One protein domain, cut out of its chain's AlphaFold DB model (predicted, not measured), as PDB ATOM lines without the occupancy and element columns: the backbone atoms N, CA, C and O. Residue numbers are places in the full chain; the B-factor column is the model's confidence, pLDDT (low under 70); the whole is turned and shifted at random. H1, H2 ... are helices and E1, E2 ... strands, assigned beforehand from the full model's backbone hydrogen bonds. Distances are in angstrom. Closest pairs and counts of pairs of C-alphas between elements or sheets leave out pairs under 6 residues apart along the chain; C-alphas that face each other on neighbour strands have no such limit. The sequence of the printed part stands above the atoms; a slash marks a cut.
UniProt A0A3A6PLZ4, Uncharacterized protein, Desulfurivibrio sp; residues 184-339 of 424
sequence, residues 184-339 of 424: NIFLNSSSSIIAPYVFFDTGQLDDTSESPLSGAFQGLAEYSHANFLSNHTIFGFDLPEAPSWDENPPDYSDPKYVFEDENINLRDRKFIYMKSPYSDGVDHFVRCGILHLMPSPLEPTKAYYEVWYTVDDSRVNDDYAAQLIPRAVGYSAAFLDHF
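Overview. This is residues 184 to 339 of the 424 residues of an uncharacterized protein of Desulfurivibrio sp (UniProt A0A3A6PLZ4). One long helix, H4, with three short helices, H1, H2 and H3, along one side of it makes one end of an elongated, loosely built model; two strand hairpins, the long E1 and E2 and the small E4 and E5, make the other, with E3 and long loops between. The printed part has 156 residues, in the order H1 H2 H3 E1 E2 E3 E4 E5 H4. The class is mixed, with under half of the residues in named elements; the antiparallel sheets run E1 E2 E3 and E4 E5. It is loose, radius of gyration of the C-alphas 19.3 A, spanning 64 by 40 by 26 A.

Along the chain. H1, residues 184 to 187, begins at C-alpha 184 (96.349, 279.589, 164.491). H2 is residues 197 to 200 and H3 220 to 227, 10.8 A. E1, 257 to 264, spans 20.7 A, and E2, 267 to 274, 22.6 A. E3 is 286 to 288, E4 292 to 295, E5 303 to 306. H4, 314 to 339, spans 35.9 A, has a kink of 33 degrees near residue 321 and ends at (108.648, 282.155, 164.622).

Arrangement. E1, E2 and E3 form a meander, each strand the antiparallel neighbour of the one before; N 258 and O 273 are 2.8 A apart, N 288 and O 272 2.8 A. H4 only grazes this sheet, with residues 314 to 317. Its residues 324 to 331 touch H3, C-alphas of Leu 324 and Ser 224 closest at 7.4 A, at a shallow tilt of 24 degrees, opposite ways. Its residues 330 to 334 touch H1, C-alphas of Ala 334 and Asn 184 closest at 5.7 A. H2 touches H3, C-alphas of Phe 200 and Leu 220 closest at 5.0 A. The hairpin E4 and E5 has N 294 and O 304 at 2.8 A; E4 is apart from H4. Every O i to N i+4 pair is within hydrogen-bond range in H3, 19 of 22 in H4; H1 and H2 are too short for one.

Size, cuts and confidence. The C-alphas farthest apart, of Thr 301 and Phe 339, are 65.5 A apart. The printed part has no cut. The links H2 to H3, H3 to E1 and E2 to E3 are long. The mean pLDDT of the printed part is 81.6; 35 residues are under 70, among them 184 to 194 and 290 to 297.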
ATOM      1  N   ASN A 184      95.923 279.841 163.120       62.50
ATOM      2  CA  ASN A 184      96.349 279.589 164.491       62.50
ATOM      3  C   ASN A 184      95.487 278.534 165.186       62.50
ATOM      4  O   ASN A 184      95.993 277.864 166.080       62.50
ATOM      5  N   ILE A 185      94.232 278.303 164.779       62.44
ATOM      6  CA  ILE A 185      93.426 277.193 165.318       62.44
ATOM      7  C   ILE A 185      94.120 275.849 165.050       62.44
ATOM      8  O   ILE A 185      94.230 275.017 165.950       62.44
ATOM      9  N   PHE A 186      94.625 275.647 163.830       62.38
ATOM     10  CA  PHE A 186      95.373 274.446 163.478       62.38
ATOM     11  C   PHE A 186      96.742 274.422 164.159       62.38
ATOM     12  O   PHE A 186      97.099 273.421 164.785       62.38
ATOM     13  N   LEU A 187      97.491 275.524 164.097       59.50
ATOM     14  CA  LEU A 187      98.853 275.576 164.635       59.50
ATOM     15  C   LEU A 187      98.878 275.399 166.158       59.50
ATOM     16  O   LEU A 187      99.737 274.702 166.685       59.50
ATOM     17  N   ASN A 188      97.882 275.929 166.864       59.75
ATOM     18  CA  ASN A 188      97.719 275.737 168.303       59.75
ATOM     19  C   ASN A 188      97.154 274.356 168.669       59.75
ATOM     20  O   ASN A 188      97.004 274.061 169.847       59.75
ATOM     21  N   SER A 189      96.828 273.499 167.697       58.03
ATOM     22  CA  SER A 189      96.305 272.148 167.944       58.03
ATOM     23  C   SER A 189      97.313 271.028 167.652       58.03
ATOM     24  O   SER A 189      97.087 269.889 168.059       58.03
ATOM     25  N   SER A 190      98.430 271.330 166.974       58.78
ATOM     26  CA  SER A 190      99.403 270.332 166.516       58.78
ATOM     27  C   SER A 190     100.789 270.531 167.131       58.78
ATOM     28  O   SER A 190     101.421 271.570 166.974       58.78
ATOM     29  N   SER A 191     101.323 269.483 167.764       53.97
ATOM     30  CA  SER A 191     102.692 269.459 168.300       53.97
ATOM     31  C   SER A 191     103.775 269.227 167.236       53.97
ATOM     32  O   SER A 191     104.963 269.276 167.551       53.97
ATOM     33  N   SER A 192     103.390 268.932 165.991       58.78
ATOM     34  CA  SER A 192     104.276 268.383 164.951       58.78
ATOM     35  C   SER A 192     104.287 269.254 163.694       58.78
ATOM     36  O   SER A 192     104.098 268.772 162.580       58.78
ATOM     37  N   ILE A 193     104.469 270.560 163.879       63.03
ATOM     38  CA  ILE A 193     104.459 271.540 162.792       63.03
ATOM     39  C   ILE A 193     105.849 271.665 162.171       63.03
ATOM     40  O   ILE A 193     106.798 272.083 162.839       63.03
ATOM     41  N   ILE A 194     105.954 271.366 160.876       69.06
ATOM     42  CA  ILE A 194     107.144 271.661 160.073       69.06
ATOM     43  C   ILE A 194     106.932 273.031 159.422       69.06
ATOM     44  O   ILE A 194     106.487 273.134 158.285       69.06
ATOM     45  N   ALA A 195     107.194 274.112 160.154       72.94
ATOM     46  CA  ALA A 195     107.166 275.447 159.563       72.94
ATOM     47  C   ALA A 195     108.391 275.666 158.646       72.94
ATOM     48  O   ALA A 195     109.495 275.247 159.012       72.94
ATOM     49  N   PRO A 196     108.240 276.358 157.503       74.19
ATOM     50  CA  PRO A 196     107.028 277.034 157.046       74.19
ATOM     51  C   PRO A 196     106.105 276.172 156.157       74.19
ATOM     52  O   PRO A 196     105.047 276.654 155.777       74.19
ATOM     53  N   TYR A 197     106.455 274.912 155.857       83.69
ATOM     54  CA  TYR A 197     105.705 274.024 154.948       83.69
ATOM     55  C   TYR A 197     104.196 274.031 155.193       83.69
ATOM     56  O   TYR A 197     103.434 274.275 154.266       83.69
ATOM     57  N   VAL A 198     103.781 273.863 156.452       81.94
ATOM     58  CA  VAL A 198     102.358 273.784 156.831       81.94
ATOM     59  C   VAL A 198     101.529 275.027 156.489       81.94
ATOM     60  O   VAL A 198     100.306 274.941 156.455       81.94
ATOM     61  N   PHE A 199     102.163 276.188 156.287       88.19
ATOM     62  CA  PHE A 199     101.461 277.409 155.885       88.19
ATOM     63  C   PHE A 199     101.117 277.374 154.394       88.19
ATOM     64  O   PHE A 199     100.102 277.923 153.975       88.19
ATOM     65  N   PHE A 200     101.942 276.704 153.594       91.44
ATOM     66  CA  PHE A 200     101.744 276.566 152.159       91.44
ATOM     67  C   PHE A 200     100.855 275.371 151.834       91.44
ATOM     68  O   PHE A 200      99.888 275.517 151.091       91.44
ATOM     69  N   ASP A 201     101.175 274.217 152.416       90.31
ATOM     70  CA  ASP A 201     100.594 272.928 152.066       90.31
ATOM     71  C   ASP A 201     100.566 271.980 153.274       90.31
ATOM     72  O   ASP A 201     101.551 271.835 154.007       90.31
ATOM     73  N   THR A 202      99.426 271.326 153.485       87.12
ATOM     74  CA  THR A 202      99.241 270.292 154.506       87.12
ATOM     75  C   THR A 202      99.210 268.869 153.942       87.12
ATOM     76  O   THR A 202      99.185 267.918 154.726       87.12
ATOM     77  N   GLY A 203      99.259 268.712 152.616       87.38
ATOM     78  CA  GLY A 203      99.234 267.435 151.906       87.38
ATOM     79  C   GLY A 203      97.870 266.749 151.947       87.38
ATOM     80  O   GLY A 203      97.807 265.520 151.987       87.38
ATOM     81  N   GLN A 204      96.792 267.526 152.032       85.06
ATOM     82  CA  GLN A 204      95.416 267.037 152.093       85.06
ATOM     83  C   GLN A 204      94.702 267.092 150.739       85.06
ATOM     84  O   GLN A 204      93.696 266.403 150.572       85.06
ATOM     85  N   LEU A 205      95.190 267.901 149.798       88.62
ATOM     86  CA  LEU A 205      94.709 267.971 148.423       88.62
ATOM     87  C   LEU A 205      95.556 267.070 147.511       88.62
ATOM     88  O   LEU A 205      96.781 267.158 147.505       88.62
ATOM     89  N   ASP A 206      94.898 266.238 146.703       87.31
ATOM     90  CA  ASP A 206      95.542 265.371 145.706       87.31
ATOM     91  C   ASP A 206      94.708 265.231 144.415       87.31
ATOM     92  O   ASP A 206      93.612 265.783 144.299       87.31
ATOM     93  N   ASP A 207      95.231 264.487 143.434       82.19
ATOM     94  CA  ASP A 207      94.599 264.253 142.125       82.19
ATOM     95  C   ASP A 207      93.321 263.392 142.177       82.19
ATOM     96  O   ASP A 207      92.646 263.216 141.163       82.19
ATOM     97  N   THR A 208      92.959 262.868 143.349       85.56
ATOM     98  CA  THR A 208      91.716 262.120 143.574       85.56
ATOM     99  C   THR A 208      90.636 262.947 144.268       85.56
ATOM    100  O   THR A 208      89.522 262.462 144.478       85.56
ATOM    101  N   SER A 209      90.945 264.193 144.628       88.31
ATOM    102  CA  SER A 209      90.032 265.076 145.344       88.31
ATOM    103  C   SER A 209      88.853 265.499 144.460       88.31
ATOM    104  O   SER A 209      89.030 266.145 143.432       88.31
ATOM    105  N   GLU A 210      87.628 265.170 144.882       86.31
ATOM    106  CA  GLU A 210      86.389 265.511 144.154       86.31
ATOM    107  C   GLU A 210      85.798 266.875 144.565       86.31
ATOM    108  O   GLU A 210      84.887 267.389 143.919       86.31
ATOM    109  N   SER A 211      86.289 267.471 145.656       85.81
ATOM    110  CA  SER A 211      85.835 268.772 146.160       85.81
ATOM    111  C   SER A 211      86.942 269.481 146.944       85.81
ATOM    112  O   SER A 211      87.749 268.793 147.573       85.81
ATOM    113  N   PRO A 212      86.955 270.826 147.003       83.38
ATOM    114  CA  PRO A 212      87.893 271.569 147.829       83.38
ATOM    115  C   PRO A 212      87.759 271.238 149.307       83.38
ATOM    116  O   PRO A 212      86.686 270.889 149.809       83.38
ATOM    117  N   LEU A 213      88.870 271.407 150.012       77.12
ATOM    118  CA  LEU A 213      88.906 271.308 151.458       77.12
ATOM    119  C   LEU A 213      88.294 272.569 152.077       77.12
ATOM    120  O   LEU A 213      88.484 273.686 151.597       77.12
ATOM    121  N   SER A 214      87.561 272.378 153.173       68.88
ATOM    122  CA  SER A 214      86.955 273.467 153.940       68.88
ATOM    123  C   SER A 214      87.572 273.551 155.336       68.88
ATOM    124  O   SER A 214      87.996 272.550 155.919       68.88
ATOM    125  N   GLY A 215      87.601 274.760 155.902       66.81
ATOM    126  CA  GLY A 215      88.069 275.013 157.268       66.81
ATOM    127  C   GLY A 215      89.530 275.463 157.385       66.81
ATOM    128  O   GLY A 215      90.168 275.844 156.408       66.81
ATOM    129  N   ALA A 216      90.035 275.474 158.625       65.00
ATOM    130  CA  ALA A 216      91.346 276.030 158.992       65.00
ATOM    131  C   ALA A 216      92.506 275.012 158.942       65.00
ATOM    132  O   ALA A 216      93.649 275.369 159.202       65.00
ATOM    133  N   PHE A 217      92.216 273.745 158.631       71.88
ATOM    134  CA  PHE A 217      93.192 272.656 158.549       71.88
ATOM    135  C   PHE A 217      93.614 272.434 157.095       71.88
ATOM    136  O   PHE A 217      93.449 271.339 156.586       71.88
ATOM    137  N   GLN A 218      94.079 273.460 156.393       80.69
ATOM    138  CA  GLN A 218      94.549 273.325 155.010       80.69
ATOM    139  C   GLN A 218      95.698 274.293 154.754       80.69
ATOM    140  O   GLN A 218      95.822 275.306 155.443       80.69
ATOM    141  N   GLY A 219      96.545 273.998 153.780       89.06
ATOM    142  CA  GLY A 219      97.553 274.921 153.291       89.06
ATOM    143  C   GLY A 219      96.920 276.032 152.459       89.06
ATOM    144  O   GLY A 219      95.869 275.851 151.837       89.06
ATOM    145  N   LEU A 220      97.557 277.201 152.436       91.62
ATOM    146  CA  LEU A 220      97.049 278.336 151.672       91.62
ATOM    147  C   LEU A 220      97.061 278.061 150.159       91.62
ATOM    148  O   LEU A 220      96.119 278.453 149.466       91.62
ATOM    149  N   ALA A 221      98.061 277.313 149.675       94.88
ATOM    150  CA  ALA A 221      98.149 276.925 148.273       94.88
ATOM    151  C   ALA A 221      97.040 275.951 147.872       94.88
ATOM    152  O   ALA A 221      96.437 276.120 146.816       94.88
ATOM    153  N   GLU A 222      96.739 274.970 148.727       92.56
ATOM    154  CA  GLU A 222      95.647 274.008 148.521       92.56
ATOM    155  C   GLU A 222      94.303 274.735 148.413       92.56
ATOM    156  O   GLU A 222      93.547 274.526 147.461       92.56
ATOM    157  N   TYR A 223      94.040 275.653 149.348       91.56
ATOM    158  CA  TYR A 223      92.815 276.443 149.352       91.56
ATOM    159  C   TYR A 223      92.685 277.301 148.091       91.56
ATOM    160  O   TYR A 223      91.634 277.285 147.447       91.56
ATOM    161  N   SER A 224      93.744 278.036 147.730       94.44
ATOM    162  CA  SER A 224      93.740 278.907 146.554       94.44
ATOM    163  C   SER A 224      93.565 278.103 145.260       94.44
ATOM    164  O   SER A 224      92.694 278.420 144.446       94.44
ATOM    165  N   HIS A 225      94.316 277.005 145.116       94.50
ATOM    166  CA  HIS A 225      94.269 276.131 143.948       94.50
ATOM    167  C   HIS A 225      92.879 275.525 143.745       94.50
ATOM    168  O   HIS A 225      92.352 275.569 142.636       94.50
ATOM    169  N   ALA A 226      92.283 274.959 144.799       92.31
ATOM    170  CA  ALA A 226      91.052 274.186 144.679       92.31
ATOM    171  C   ALA A 226      89.786 275.049 144.559       92.31
ATOM    172  O   ALA A 226      88.796 274.577 144.002       92.31
ATOM    173  N   ASN A 227      89.792 276.290 145.066       92.38
ATOM    174  CA  ASN A 227      88.588 277.129 145.141       92.38
ATOM    175  C   ASN A 227      88.498 278.220 144.070       92.38
ATOM    176  O   ASN A 227      87.397 278.699 143.793       92.38
ATOM    177  N   PHE A 228      89.617 278.615 143.462       94.94
ATOM    178  CA  PHE A 228      89.673 279.766 142.562       94.94
ATOM    179  C   PHE A 228      90.318 279.413 141.223       94.94
ATOM    180  O   PHE A 228      91.010 278.411 141.068       94.94
ATOM    181  N   LEU A 229      90.058 280.251 140.225       95.81
ATOM    182  CA  LEU A 229      90.586 280.115 138.867       95.81
ATOM    183  C   LEU A 229      91.615 281.210 138.583       95.81
ATOM    184  O   LEU A 229      91.576 282.270 139.196       95.81
ATOM    185  N   SER A 230      92.483 280.995 137.599       95.56
ATOM    186  CA  SER A 230      93.400 282.021 137.095       95.56
ATOM    187  C   SER A 230      93.237 282.211 135.584       95.56
ATOM    188  O   SER A 230      92.666 281.357 134.903       95.56
ATOM    189  N   ASN A 231      93.700 283.344 135.055       92.88
ATOM    190  CA  ASN A 231      93.329 283.840 133.728       92.88
ATOM    191  C   ASN A 231      93.631 282.897 132.550       92.88
ATOM    192  O   ASN A 231      92.814 282.801 131.633       92.88
ATOM    193  N   HIS A 232      94.757 282.180 132.559       90.88
ATOM    194  CA  HIS A 232      95.133 281.255 131.482       90.88
ATOM    195  C   HIS A 232      94.964 279.776 131.844       90.88
ATOM    196  O   HIS A 232      95.237 278.918 131.005       90.88
ATOM    197  N   THR A 233      94.486 279.459 133.053       92.94
ATOM    198  CA  THR A 233      94.222 278.071 133.486       92.94
ATOM    199  C   THR A 233      92.796 277.866 134.002       92.94
ATOM    200  O   THR A 233      92.518 276.967 134.808       92.94
ATOM    201  N   ILE A 234      91.861 278.685 133.506       93.62
ATOM    202  CA  ILE A 234      90.426 278.519 133.742       93.62
ATOM    203  C   ILE A 234      90.023 277.090 133.362       93.62
ATOM    204  O   ILE A 234      90.102 276.714 132.194       93.62
ATOM    205  N   PHE A 235      89.615 276.304 134.363       92.06
ATOM    206  CA  PHE A 235      89.263 274.888 134.228       92.06
ATOM    207  C   PHE A 235      90.355 274.019 133.572       92.06
ATOM    208  O   PHE A 235      90.062 273.018 132.924       92.06
ATOM    209  N   GLY A 236      91.626 274.407 133.731       90.06
ATOM    210  CA  GLY A 236      92.789 273.638 133.272       90.06
ATOM    211  C   GLY A 236      93.212 272.500 134.210       90.06
ATOM    212  O   GLY A 236      94.140 271.768 133.880       90.06
ATOM    213  N   PHE A 237      92.546 272.367 135.358       90.06
ATOM    214  CA  PHE A 237      92.768 271.349 136.390       90.06
ATOM    215  C   PHE A 237      91.415 270.776 136.826       90.06
ATOM    216  O   PHE A 237      90.386 271.408 136.576       90.06
ATOM    217  N   ASP A 238      91.427 269.623 137.497       88.12
ATOM    218  CA  ASP A 238      90.206 268.925 137.926       88.12
ATOM    219  C   ASP A 238      89.378 269.739 138.931       88.12
ATOM    220  O   ASP A 238      88.150 269.716 138.881       88.12
ATOM    221  N   LEU A 239      90.041 270.517 139.796       89.12
ATOM    222  CA  LEU A 239      89.396 271.452 140.715       89.12
ATOM    223  C   LEU A 239      89.800 272.908 140.426       89.12
ATOM    224  O   LEU A 239      90.966 273.177 140.118       89.12
ATOM    225  N   PRO A 240      88.873 273.875 140.562       88.94
ATOM    226  CA  PRO A 240      87.422 273.679 140.544       88.94
ATOM    227  C   PRO A 240      86.941 272.984 139.259       88.94
ATOM    228  O   PRO A 240      87.473 273.265 138.183       88.94
ATOM    229  N   GLU A 241      85.916 272.132 139.362       85.06
ATOM    230  CA  GLU A 241      85.392 271.380 138.216       85.06
ATOM    231  C   GLU A 241      84.837 272.323 137.137       85.06
ATOM    232  O   GLU A 241      84.108 273.282 137.424       85.06
ATOM    233  N   ALA A 242      85.155 272.030 135.873       82.19
ATOM    234  CA  ALA A 242      84.494 272.665 134.743       82.19
ATOM    235  C   ALA A 242      82.994 272.336 134.780       82.19
ATOM    236  O   ALA A 242      82.626 271.166 134.881       82.19
ATOM    237  N   PRO A 243      82.092 273.316 134.632       77.31
ATOM    238  CA  PRO A 243      80.675 273.000 134.588       77.31
ATOM    239  C   PRO A 243      80.366 272.141 133.357       77.31
ATOM    240  O   PRO A 243      80.857 272.382 132.248       77.31
ATOM    241  N   SER A 244      79.474 271.172 133.541       71.44
ATOM    242  CA  SER A 244      78.835 270.500 132.416       71.44
ATOM    243  C   SER A 244      77.933 271.501 131.697       71.44
ATOM    244  O   SER A 244      76.911 271.937 132.227       71.44
ATOM    245  N   TRP A 245      78.324 271.896 130.485       64.94
ATOM    246  CA  TRP A 245      77.450 272.689 129.633       64.94
ATOM    247  C   TRP A 245      76.278 271.835 129.181       64.94
ATOM    248  O   TRP A 245      76.446 270.861 128.446       64.94
ATOM    249  N   ASP A 246      75.087 272.228 129.616       58.16
ATOM    250  CA  ASP A 246      73.863 271.785 128.971       58.16
ATOM    251  C   ASP A 246      73.767 272.481 127.602       58.16
ATOM    252  O   ASP A 246      74.176 273.633 127.451       58.16
ATOM    253  N   GLU A 247      73.226 271.814 126.578       58.25
ATOM    254  CA  GLU A 247      73.096 272.380 125.216       58.25
ATOM    255  C   GLU A 247      72.151 273.612 125.172       58.25
ATOM    256  O   GLU A 247      71.948 274.233 124.124       58.25
ATOM    257  N   ASN A 248      71.573 273.974 126.321       63.03
ATOM    258  CA  ASN A 248      70.604 275.035 126.527       63.03
ATOM    259  C   ASN A 248      71.265 276.311 127.080       63.03
ATOM    260  O   ASN A 248      72.214 276.238 127.859       63.03
ATOM    261  N   PRO A 249      70.756 277.504 126.723       64.56
ATOM    262  CA  PRO A 249      71.221 278.739 127.342       64.56
ATOM    263  C   PRO A 249      70.908 278.723 128.852       64.56
ATOM    264  O   PRO A 249      69.901 278.121 129.237       64.56
ATOM    265  N   PRO A 250      71.704 279.415 129.693       69.06
ATOM    266  CA  PRO A 250      71.440 279.522 131.125       69.06
ATOM    267  C   PRO A 250      69.999 279.966 131.394       69.06
ATOM    268  O   PRO A 250      69.544 280.983 130.857       69.06
ATOM    269  N   ASP A 251      69.279 279.214 132.225       75.38
ATOM    270  CA  ASP A 251      67.982 279.646 132.735       75.38
ATOM    271  C   ASP A 251      68.214 280.807 133.711       75.38
ATOM    272  O   ASP A 251      68.988 280.697 134.661       75.38
ATOM    273  N   TYR A 252      67.530 281.931 133.489       76.06
ATOM    274  CA  TYR A 252      67.612 283.120 134.347       76.06
ATOM    275  C   TYR A 252      67.182 282.875 135.798       76.06
ATOM    276  O   TYR A 252      67.416 283.721 136.658       76.06
ATOM    277  N   SER A 253      66.508 281.756 136.058       81.00
ATOM    278  CA  SER A 253      66.097 281.319 137.388       81.00
ATOM    279  C   SER A 253      67.002 280.246 137.995       81.00
ATOM    280  O   SER A 253      66.784 279.873 139.150       81.00
ATOM    281  N   ASP A 254      68.006 279.758 137.259       83.94
ATOM    282  CA  ASP A 254      68.933 278.757 137.778       83.94
ATOM    283  C   ASP A 254      69.833 279.392 138.857       83.94
ATOM    284  O   ASP A 254      70.566 280.345 138.572       83.94
ATOM    285  N   PRO A 255      69.795 278.883 140.106       85.12
ATOM    286  CA  PRO A 255      70.560 279.441 141.218       85.12
ATOM    287  C   PRO A 255      72.079 279.319 141.047       85.12
ATOM    288  O   PRO A 255      72.810 279.944 141.814       85.12
ATOM    289  N   LYS A 256      72.563 278.537 140.072       84.75
ATOM    290  CA  LYS A 256      73.989 278.423 139.738       84.75
ATOM    291  C   LYS A 256      74.564 279.683 139.100       84.75
ATOM    292  O   LYS A 256      75.784 279.814 139.042       84.75
ATOM    293  N   TYR A 257      73.720 280.594 138.616       87.75
ATOM    294  CA  TYR A 257      74.164 281.814 137.954       87.75
ATOM    295  C   TYR A 257      73.766 283.068 138.735       87.75
ATOM    296  O   TYR A 257      72.697 283.147 139.341       87.75
ATOM    297  N   VAL A 258      74.619 284.088 138.666       90.88
ATOM    298  CA  VAL A 258      74.289 285.466 139.037       90.88
ATOM    299  C   VAL A 258      74.110 286.267 137.757       90.88
ATOM    300  O   VAL A 258      74.973 286.266 136.877       90.88
ATOM    301  N   PHE A 259      72.979 286.959 137.656       89.75
ATOM    302  CA  PHE A 259      72.675 287.846 136.542       89.75
ATOM    303  C   PHE A 259      72.676 289.282 137.034       89.75
ATOM    304  O   PHE A 259      71.842 289.653 137.859       89.75
ATOM    305  N   GLU A 260      73.558 290.100 136.476       90.75
ATOM    306  CA  GLU A 260      73.631 291.518 136.811       90.75
ATOM    307  C   GLU A 260      73.433 292.387 135.577       90.75
ATOM    308  O   GLU A 260      73.842 292.032 134.472       90.75
ATOM    309  N   ASP A 261      72.785 293.534 135.760       88.56
ATOM    310  CA  ASP A 261      72.596 294.524 134.710       88.56
ATOM    311  C   ASP A 261      73.506 295.723 134.977       88.56
ATOM    312  O   ASP A 261      73.388 296.384 136.009       88.56
ATOM    313  N   GLU A 262      74.385 296.041 134.028       85.94
ATOM    314  CA  GLU A 262      75.214 297.245 134.086       85.94
ATOM    315  C   GLU A 262      74.970 298.134 132.869       85.94
ATOM    316  O   GLU A 262      74.831 297.672 131.729       85.94
ATOM    317  N   ASN A 263      74.943 299.447 133.096       86.25
ATOM    318  CA  ASN A 263      74.825 300.414 132.015       86.25
ATOM    319  C   ASN A 263      76.210 300.720 131.437       86.25
ATOM    320  O   ASN A 263      76.998 301.454 132.032       86.25
ATOM    321  N   ILE A 264      76.498 300.190 130.247       82.75
ATOM    322  CA  ILE A 264      77.757 300.438 129.540       82.75
ATOM    323  C   ILE A 264      77.478 301.198 128.254       82.75
ATOM    324  O   ILE A 264      76.763 300.720 127.369       82.75
ATOM    325  N   ASN A 265      78.095 302.374 128.116       86.50
ATOM    326  CA  ASN A 265      77.946 303.240 126.944       86.50
ATOM    327  C   ASN A 265      76.469 303.513 126.604       86.50
ATOM    328  O   ASN A 265      76.066 303.419 125.441       86.50
ATOM    329  N   LEU A 266      75.665 303.840 127.626       86.31
ATOM    330  CA  LEU A 266      74.228 304.125 127.519       86.31
ATOM    331  C   LEU A 266      73.380 302.924 127.066       86.31
ATOM    332  O   LEU A 266      72.289 303.105 126.523       86.31
ATOM    333  N   ARG A 267      73.874 301.696 127.251       83.50
ATOM    334  CA  ARG A 267      73.125 300.466 126.980       83.50
ATOM    335  C   ARG A 267      73.165 299.562 128.193       83.50
ATOM    336  O   ARG A 267      74.246 299.273 128.697       83.50
ATOM    337  N   ASP A 268      71.999 299.062 128.578       85.00
ATOM    338  CA  ASP A 268      71.911 298.026 129.596       85.00
ATOM    339  C   ASP A 268      72.477 296.732 129.013       85.00
ATOM    340  O   ASP A 268      72.091 296.264 127.931       85.00
ATOM    341  N   ARG A 269      73.488 296.213 129.694       84.00
ATOM    342  CA  ARG A 269      74.172 294.973 129.370       84.00
ATOM    343  C   ARG A 269      73.941 294.024 130.524       84.00
ATOM    344  O   ARG A 269      74.151 294.395 131.672       84.00
ATOM    345  N   LYS A 270      73.535 292.806 130.188       85.12
ATOM    346  CA  LYS A 270      73.412 291.737 131.161       85.12
ATOM    347  C   LYS A 270      74.713 290.951 131.210       85.12
ATOM    348  O   LYS A 270      75.201 290.502 130.171       85.12
ATOM    349  N   PHE A 271      75.245 290.816 132.408       88.38
ATOM    350  CA  PHE A 271      76.414 290.028 132.751       88.38
ATOM    351  C   PHE A 271      75.945 288.756 133.431       88.38
ATOM    352  O   PHE A 271      74.962 288.762 134.173       88.38
ATOM    353  N   ILE A 272      76.626 287.665 133.114       88.88
ATOM    354  CA  ILE A 272      76.319 286.342 133.631       88.88
ATOM    355  C   ILE A 272      77.580 285.866 134.330       88.88
ATOM    356  O   ILE A 272      78.651 285.838 133.721       88.88
ATOM    357  N   TYR A 273      77.439 285.496 135.589       91.88
ATOM    358  CA  TYR A 273      78.491 284.889 136.383       91.88
ATOM    359  C   TYR A 273      78.027 283.511 136.818       91.88
ATOM    360  O   TYR A 273      76.841 283.315 137.082       91.88
ATOM    361  N   MET A 274      78.947 282.561 136.899       90.31
ATOM    362  CA  MET A 274      78.691 281.333 137.642       90.31
ATOM    363  C   MET A 274      78.989 281.575 139.109       90.31
ATOM    364  O   MET A 274      79.955 282.267 139.424       90.31
ATOM    365  N   LYS A 275      78.178 280.975 139.977       91.44
ATOM    366  CA  LYS A 275      78.512 280.785 141.384       91.44
ATOM    367  C   LYS A 275      79.466 279.616 141.527       91.44
ATOM    368  O   LYS A 275      79.431 278.674 140.730       91.44
ATOM    369  N   SER A 276      80.284 279.655 142.568       89.06
ATOM    370  CA  SER A 276      81.052 278.484 142.963       89.06
ATOM    371  C   SER A 276      80.090 277.342 143.321       89.06
ATOM    372  O   SER A 276      79.060 277.584 143.959       89.06
ATOM    373  N   PRO A 277      80.393 276.095 142.920       78.88
ATOM    374  CA  PRO A 277      79.577 274.942 143.289       78.88
ATOM    375  C   PRO A 277      79.728 274.551 144.770       78.88
ATOM    376  O   PRO A 277      78.993 273.683 145.246       78.88
ATOM    377  N   TYR A 278      80.657 275.173 145.502       83.69
ATOM    378  CA  TYR A 278      81.006 274.821 146.878       83.69
ATOM    379  C   TYR A 278      80.357 275.760 147.898       83.69
ATOM    380  O   TYR A 278      80.125 276.939 147.632       83.69
ATOM    381  N   SER A 279      80.048 275.233 149.085       73.19
ATOM    382  CA  SER A 279      79.253 275.935 150.106       73.19
ATOM    383  C   SER A 279      79.916 277.181 150.700       73.19
ATOM    384  O   SER A 279      79.213 278.056 151.195       73.19
ATOM    385  N   ASP A 280      81.243 277.244 150.679       73.88
ATOM    386  CA  ASP A 280      82.080 278.364 151.120       73.88
ATOM    387  C   ASP A 280      82.672 279.155 149.942       73.88
ATOM    388  O   ASP A 280      83.495 280.050 150.135       73.88
ATOM    389  N   GLY A 281      82.238 278.853 148.719       83.56
ATOM    390  CA  GLY A 281      82.690 279.532 147.519       83.56
ATOM    391  C   GLY A 281      82.079 280.923 147.323       83.56
ATOM    392  O   GLY A 281      81.359 281.453 148.169       83.56
ATOM    393  N   VAL A 282      82.392 281.533 146.182       90.94
ATOM    394  CA  VAL A 282      81.989 282.906 145.849       90.94
ATOM    395  C   VAL A 282      80.787 282.974 144.903       90.94
ATOM    396  O   VAL A 282      80.531 282.045 144.132       90.94
ATOM    397  N   ASP A 283      80.070 284.100 144.929       92.75
ATOM    398  CA  ASP A 283      78.927 284.353 144.046       92.75
ATOM    399  C   ASP A 283      79.381 284.695 142.618       92.75
ATOM    400  O   ASP A 283      78.799 284.211 141.647       92.75
ATOM    401  N   HIS A 284      80.446 285.485 142.480       94.44
ATOM    402  CA  HIS A 284      81.091 285.808 141.210       94.44
ATOM    403  C   HIS A 284      82.307 284.903 141.008       94.44
ATOM    404  O   HIS A 284      83.448 285.349 141.047       94.44
ATOM    405  N   PHE A 285      82.082 283.607 140.796       94.88
ATOM    406  CA  PHE A 285      83.180 282.652 140.629       94.88
ATOM    407  C   PHE A 285      83.899 282.821 139.294       94.88
ATOM    408  O   PHE A 285      85.119 282.876 139.239       94.88
ATOM    409  N   VAL A 286      83.163 282.965 138.198       93.69
ATOM    410  CA  VAL A 286      83.757 283.288 136.897       93.69
ATOM    411  C   VAL A 286      82.718 283.939 136.010       93.69
ATOM    412  O   VAL A 286      81.531 283.607 136.071       93.69
ATOM    413  N   ARG A 287      83.149 284.873 135.167       92.19
ATOM    414  CA  ARG A 287      82.250 285.537 134.233       92.19
ATOM    415  C   ARG A 287      82.094 284.720 132.957       92.19
ATOM    416  O   ARG A 287      83.078 284.341 132.323       92.19
ATOM    417  N   CYS A 288      80.848 284.519 132.543       86.94
ATOM    418  CA  CYS A 288      80.492 283.897 131.275       86.94
ATOM    419  C   CYS A 288      80.451 284.947 130.153       86.94
ATOM    420  O   CYS A 288      79.811 285.998 130.255       86.94
ATOM    421  N   GLY A 289      81.158 284.653 129.069       76.25
ATOM    422  CA  GLY A 289      81.225 285.430 127.843       76.25
ATOM    423  C   GLY A 289      80.012 285.235 126.933       76.25
ATOM    424  O   GLY A 289      79.002 284.636 127.296       76.25
ATOM    425  N   ILE A 290      80.120 285.782 125.719       62.78
ATOM    426  CA  ILE A 290      79.049 285.762 124.716       62.78
ATOM    427  C   ILE A 290      78.761 284.313 124.308       62.78
ATOM    428  O   ILE A 290      79.630 283.639 123.767       62.78
ATOM    429  N   LEU A 291      77.520 283.878 124.524       62.31
ATOM    430  CA  LEU A 291      77.004 282.596 124.052       62.31
ATOM    431  C   LEU A 291      76.943 282.618 122.513       62.31
ATOM    432  O   LEU A 291      76.054 283.253 121.934       62.31
ATOM    433  N   HIS A 292      77.884 281.964 121.834       57.38
ATOM    434  CA  HIS A 292      77.866 281.862 120.372       57.38
ATOM    435  C   HIS A 292      77.150 280.590 119.931       57.38
ATOM    436  O   HIS A 292      77.537 279.493 120.313       57.38
ATOM    437  N   LEU A 293      76.128 280.735 119.083       62.41
ATOM    438  CA  LEU A 293      75.461 279.594 118.462       62.41
ATOM    439  C   LEU A 293      76.382 279.015 117.377       62.41
ATOM    440  O   LEU A 293      76.497 279.582 116.286       62.41
ATOM    441  N   MET A 294      77.058 277.909 117.676       59.44
ATOM    442  CA  MET A 294      77.941 277.223 116.737       59.44
ATOM    443  C   MET A 294      77.244 275.997 116.144       59.44
ATOM    444  O   MET A 294      76.729 275.172 116.900       59.44
ATOM    445  N   PRO A 295      77.217 275.831 114.809       61.56
ATOM    446  CA  PRO A 295      76.732 274.599 114.201       61.56
ATOM    447  C   PRO A 295      77.666 273.438 114.559       61.56
ATOM    448  O   PRO A 295      78.888 273.577 114.505       61.56
ATOM    449  N   SER A 296      77.093 272.282 114.893       64.88
ATOM    450  CA  SER A 296      77.875 271.084 115.185       64.88
ATOM    451  C   SER A 296      78.713 270.677 113.972       64.88
ATOM    452  O   SER A 296      78.155 270.507 112.882       64.88
ATOM    453  N   PRO A 297      80.027 270.440 114.137       64.50
ATOM    454  CA  PRO A 297      80.848 269.906 113.057       64.50
ATOM    455  C   PRO A 297      80.460 268.465 112.680       64.50
ATOM    456  O   PRO A 297      80.767 268.028 111.572       64.50
ATOM    457  N   LEU A 298      79.775 267.735 113.573       72.25
ATOM    458  CA  LEU A 298      79.336 266.349 113.364       72.25
ATOM    459  C   LEU A 298      77.854 266.243 112.966       72.25
ATOM    460  O   LEU A 298      77.492 265.358 112.193       72.25
ATOM    461  N   GLU A 299      77.003 267.153 113.445       75.00
ATOM    462  CA  GLU A 299      75.560 267.170 113.168       75.00
ATOM    463  C   GLU A 299      75.080 268.569 112.733       75.00
ATOM    464  O   GLU A 299      74.517 269.295 113.546       75.00
ATOM    465  N   PRO A 300      75.221 268.969 111.455       66.38
ATOM    466  CA  PRO A 300      74.988 270.348 110.987       66.38
ATOM    467  C   PRO A 300      73.597 270.946 111.274       66.38
ATOM    468  O   PRO A 300      73.379 272.139 111.080       66.38
ATOM    469  N   THR A 301      72.633 270.117 111.686       67.81
ATOM    470  CA  THR A 301      71.281 270.514 112.105       67.81
ATOM    471  C   THR A 301      71.166 270.865 113.590       67.81
ATOM    472  O   THR A 301      70.136 271.401 113.991       67.81
ATOM    473  N   LYS A 302      72.175 270.548 114.406       64.81
ATOM    474  CA  LYS A 302      72.286 270.963 115.806       64.81
ATOM    475  C   LYS A 302      73.214 272.162 115.913       64.81
ATOM    476  O   LYS A 302      74.248 272.219 115.248       64.81
ATOM    477  N   ALA A 303      72.841 273.101 116.767       61.88
ATOM    478  CA  ALA A 303      73.700 274.197 117.164       61.88
ATOM    479  C   ALA A 303      73.830 274.190 118.684       61.88
ATOM    480  O   ALA A 303      72.846 273.930 119.372       61.88
ATOM    481  N   TYR A 304      75.028 274.475 119.176       64.00
ATOM    482  CA  TYR A 304      75.328 274.544 120.603       64.00
ATOM    483  C   TYR A 304      75.756 275.960 120.956       64.00
ATOM    484  O   TYR A 304      76.269 276.684 120.099       64.00
ATOM    485  N   TYR A 305      75.557 276.352 122.209       65.38
ATOM    486  CA  TYR A 305      76.124 277.587 122.727       65.38
ATOM    487  C   TYR A 305      77.557 277.322 123.186       65.38
ATOM    488  O   TYR A 305      77.779 276.556 124.116       65.38
ATOM    489  N   GLU A 306      78.530 277.948 122.530       66.06
ATOM    490  CA  GLU A 306      79.891 278.016 123.054       66.06
ATOM    491  C   GLU A 306      79.962 279.159 124.064       66.06
ATOM    492  O   GLU A 306      79.584 280.295 123.754       66.06
ATOM    493  N   VAL A 307      80.431 278.850 125.272       74.50
ATOM    494  CA  VAL A 307      80.570 279.829 126.346       74.50
ATOM    495  C   VAL A 307      82.026 279.969 126.706       74.50
ATOM    496  O   VAL A 307      82.723 279.000 126.994       74.50
ATOM    497  N   TRP A 308      82.461 281.215 126.692       81.19
ATOM    498  CA  TRP A 308      83.807 281.597 127.060       81.19
ATOM    499  C   TRP A 308      83.818 282.027 128.519       81.19
ATOM    500  O   TRP A 308      82.809 282.512 129.027       81.19
ATOM    501  N   TYR A 309      84.951 281.885 129.186       88.56
ATOM    502  CA  TYR A 309      85.098 282.289 130.577       88.56
ATOM    503  C   TYR A 309      86.162 283.354 130.716       88.56
ATOM    504  O   TYR A 309      87.128 283.381 129.956       88.56
ATOM    505  N   THR A 310      85.991 284.222 131.703       92.31
ATOM    506  CA  THR A 310      87.045 285.143 132.101       92.31
ATOM    507  C   THR A 310      86.993 285.416 133.595       92.31
ATOM    508  O   THR A 310      85.916 285.543 134.183       92.31
ATOM    509  N   VAL A 311      88.179 285.504 134.191       94.56
ATOM    510  CA  VAL A 311      88.396 286.048 135.537       94.56
ATOM    511  C   VAL A 311      88.944 287.477 135.481       94.56
ATOM    512  O   VAL A 311      89.109 288.103 136.520       94.56
ATOM    513  N   ASP A 312      89.173 288.038 134.287       93.38
ATOM    514  CA  ASP A 312      89.489 289.460 134.090       93.38
ATOM    515  C   ASP A 312      88.215 290.312 134.219       93.38
ATOM    516  O   ASP A 312      87.692 290.901 133.271       93.38
ATOM    517  N   ASP A 313      87.646 290.285 135.422       92.62
ATOM    518  CA  ASP A 313      86.436 290.997 135.793       92.62
ATOM    519  C   ASP A 313      86.542 291.488 137.238       92.62
ATOM    520  O   ASP A 313      86.991 290.767 138.130       92.62
ATOM    521  N   SER A 314      86.132 292.729 137.494       90.44
ATOM    522  CA  SER A 314      86.257 293.309 138.830       90.44
ATOM    523  C   SER A 314      85.430 292.579 139.882       90.44
ATOM    524  O   SER A 314      85.903 292.471 141.003       90.44
ATOM    525  N   ARG A 315      84.233 292.076 139.546       91.81
ATOM    526  CA  ARG A 315      83.375 291.401 140.531       91.81
ATOM    527  C   ARG A 315      83.956 290.057 140.942       91.81
ATOM    528  O   ARG A 315      83.965 289.743 142.122       91.81
ATOM    529  N   VAL A 316      84.505 289.323 139.972       94.81
ATOM    530  CA  VAL A 316      85.195 288.052 140.228       94.81
ATOM    531  C   VAL A 316      86.386 288.272 141.154       94.81
ATOM    532  O   VAL A 316      86.496 287.641 142.202       94.81
ATOM    533  N   ASN A 317      87.248 289.227 140.812       93.69
ATOM    534  CA  ASN A 317      88.448 289.490 141.602       93.69
ATOM    535  C   ASN A 317      88.142 290.095 142.985       93.69
ATOM    536  O   ASN A 317      88.893 289.838 143.922       93.69
ATOM    537  N   ASP A 318      87.061 290.867 143.139       90.38
ATOM    538  CA  ASP A 318      86.616 291.376 144.446       90.38
ATOM    539  C   ASP A 318      86.162 290.239 145.367       90.38
ATOM    540  O   ASP A 318      86.574 290.181 146.527       90.38
ATOM    541  N   ASP A 319      85.358 289.315 144.843       91.69
ATOM    542  CA  ASP A 319      84.889 288.142 145.580       91.69
ATOM    543  C   ASP A 319      86.061 287.225 145.975       91.69
ATOM    544  O   ASP A 319      86.134 286.760 147.115       91.69
ATOM    545  N   TYR A 320      87.019 287.013 145.066       93.19
ATOM    546  CA  TYR A 320      88.249 286.272 145.356       93.19
ATOM    547  C   TYR A 320      89.053 286.962 146.463       93.19
ATOM    548  O   TYR A 320      89.480 286.324 147.427       93.19
ATOM    549  N   ALA A 321      89.236 288.281 146.357       89.50
ATOM    550  CA  ALA A 321      90.032 289.064 147.298       89.50
ATOM    551  C   ALA A 321      89.418 289.055 148.701       89.50
ATOM    552  O   ALA A 321      90.151 288.969 149.687       89.50
ATOM    553  N   ALA A 322      88.086 289.075 148.796       85.75
ATOM    554  CA  ALA A 322      87.363 288.985 150.058       85.75
ATOM    555  C   ALA A 322      87.625 287.670 150.818       85.75
ATOM    556  O   ALA A 322      87.529 287.656 152.044       85.75
ATOM    557  N   GLN A 323      87.983 286.586 150.122       86.25
ATOM    558  CA  GLN A 323      88.346 285.313 150.753       86.25
ATOM    559  C   GLN A 323      89.864 285.150 150.940       86.25
ATOM    560  O   GLN A 323      90.315 284.698 151.995       86.25
ATOM    561  N   LEU A 324      90.664 285.529 149.938       89.38
ATOM    562  CA  LEU A 324      92.104 285.261 149.903       89.38
ATOM    563  C   LEU A 324      92.934 286.251 150.728       89.38
ATOM    564  O   LEU A 324      93.866 285.824 151.406       89.38
ATOM    565  N   ILE A 325      92.589 287.547 150.751       87.94
ATOM    566  CA  ILE A 325      93.369 288.550 151.504       87.94
ATOM    567  C   ILE A 325      93.329 288.278 153.017       87.94
ATOM    568  O   ILE A 325      94.402 288.212 153.623       87.94
ATOM    569  N   PRO A 326      92.161 288.058 153.660       83.81
ATOM    570  CA  PRO A 326      92.131 287.745 155.088       83.81
ATOM    571  C   PRO A 326      92.924 286.482 155.438       83.81
ATOM    572  O   PRO A 326      93.543 286.418 156.499       83.81
ATOM    573  N   ARG A 327      92.960 285.490 154.536       86.88
ATOM    574  CA  ARG A 327      93.777 284.282 154.704       86.88
ATOM    575  C   ARG A 327      95.262 284.573 154.588       86.88
ATOM    576  O   ARG A 327      96.004 284.193 155.483       86.88
ATOM    577  N   ALA A 328      95.695 285.295 153.559       89.31
ATOM    578  CA  ALA A 328      97.091 285.694 153.410       89.31
ATOM    579  C   ALA A 328      97.601 286.454 154.650       89.31
ATOM    580  O   ALA A 328      98.692 286.171 155.149       89.31
ATOM    581  N   VAL A 329      96.774 287.350 155.206       86.38
ATOM    582  CA  VAL A 329      97.053 288.060 156.466       86.38
ATOM    583  C   VAL A 329      97.112 287.092 157.652       86.38
ATOM    584  O   VAL A 329      98.082 287.124 158.406       86.38
ATOM    585  N   GLY A 330      96.118 286.212 157.806       83.50
ATOM    586  CA  GLY A 330      96.062 285.235 158.897       83.50
ATOM    587  C   GLY A 330      97.251 284.271 158.907       83.50
ATOM    588  O   GLY A 330      97.870 284.072 159.948       83.50
ATOM    589  N   TYR A 331      97.630 283.723 157.749       88.50
ATOM    590  CA  TYR A 331      98.779 282.817 157.613       88.50
ATOM    591  C   TYR A 331     100.103 283.544 157.846       88.50
ATOM    592  O   TYR A 331     100.989 282.997 158.500       88.50
ATOM    593  N   SER A 332     100.221 284.793 157.389       89.50
ATOM    594  CA  SER A 332     101.388 285.635 157.674       89.50
ATOM    595  C   SER A 332     101.535 285.926 159.173       89.50
ATOM    596  O   SER A 332     102.628 285.790 159.722       89.50
ATOM    597  N   ALA A 333     100.444 286.294 159.853       86.62
ATOM    598  CA  ALA A 333     100.446 286.543 161.295       86.62
ATOM    599  C   ALA A 333     100.813 285.275 162.074       86.62
ATOM    600  O   ALA A 333     101.703 285.298 162.918       86.62
ATOM    601  N   ALA A 334     100.207 284.150 161.709       83.88
ATOM    602  CA  ALA A 334     100.470 282.864 162.324       83.88
ATOM    603  C   ALA A 334     101.907 282.358 162.102       83.88
ATOM    604  O   ALA A 334     102.492 281.701 162.964       83.88
ATOM    605  N   PHE A 335     102.518 282.691 160.963       89.62
ATOM    606  CA  PHE A 335     103.937 282.451 160.719       89.62
ATOM    607  C   PHE A 335     104.830 283.258 161.669       89.62
ATOM    608  O   PHE A 335     105.778 282.701 162.230       89.62
ATOM    609  N   LEU A 336     104.516 284.536 161.900       89.94
ATOM    610  CA  LEU A 336     105.236 285.362 162.872       89.94
ATOM    611  C   LEU A 336     105.043 284.841 164.300       89.94
ATOM    612  O   LEU A 336     106.031 284.679 165.021       89.94
ATOM    613  N   ASP A 337     103.807 284.508 164.680       85.50
ATOM    614  CA  ASP A 337     103.492 283.896 165.973       85.50
ATOM    615  C   ASP A 337     104.294 282.606 166.163       85.50
ATOM    616  O   ASP A 337     104.907 282.411 167.209       85.50
ATOM    617  N   HIS A 338     104.382 281.760 165.131       84.88
ATOM    618  CA  HIS A 338     105.186 280.543 165.164       84.88
ATOM    619  C   HIS A 338     106.690 280.824 165.277       84.88
ATOM    620  O   HIS A 338     107.389 280.112 165.998       84.88
ATOM    621  N   PHE A 339     107.222 281.822 164.567       89.19
ATOM    622  CA  PHE A 339     108.648 282.155 164.622       89.19
ATOM    623  C   PHE A 339     109.070 282.621 166.021       89.19
ATOM    624  O   PHE A 339     110.137 282.235 166.502       89.19
TER     625      PHE A 339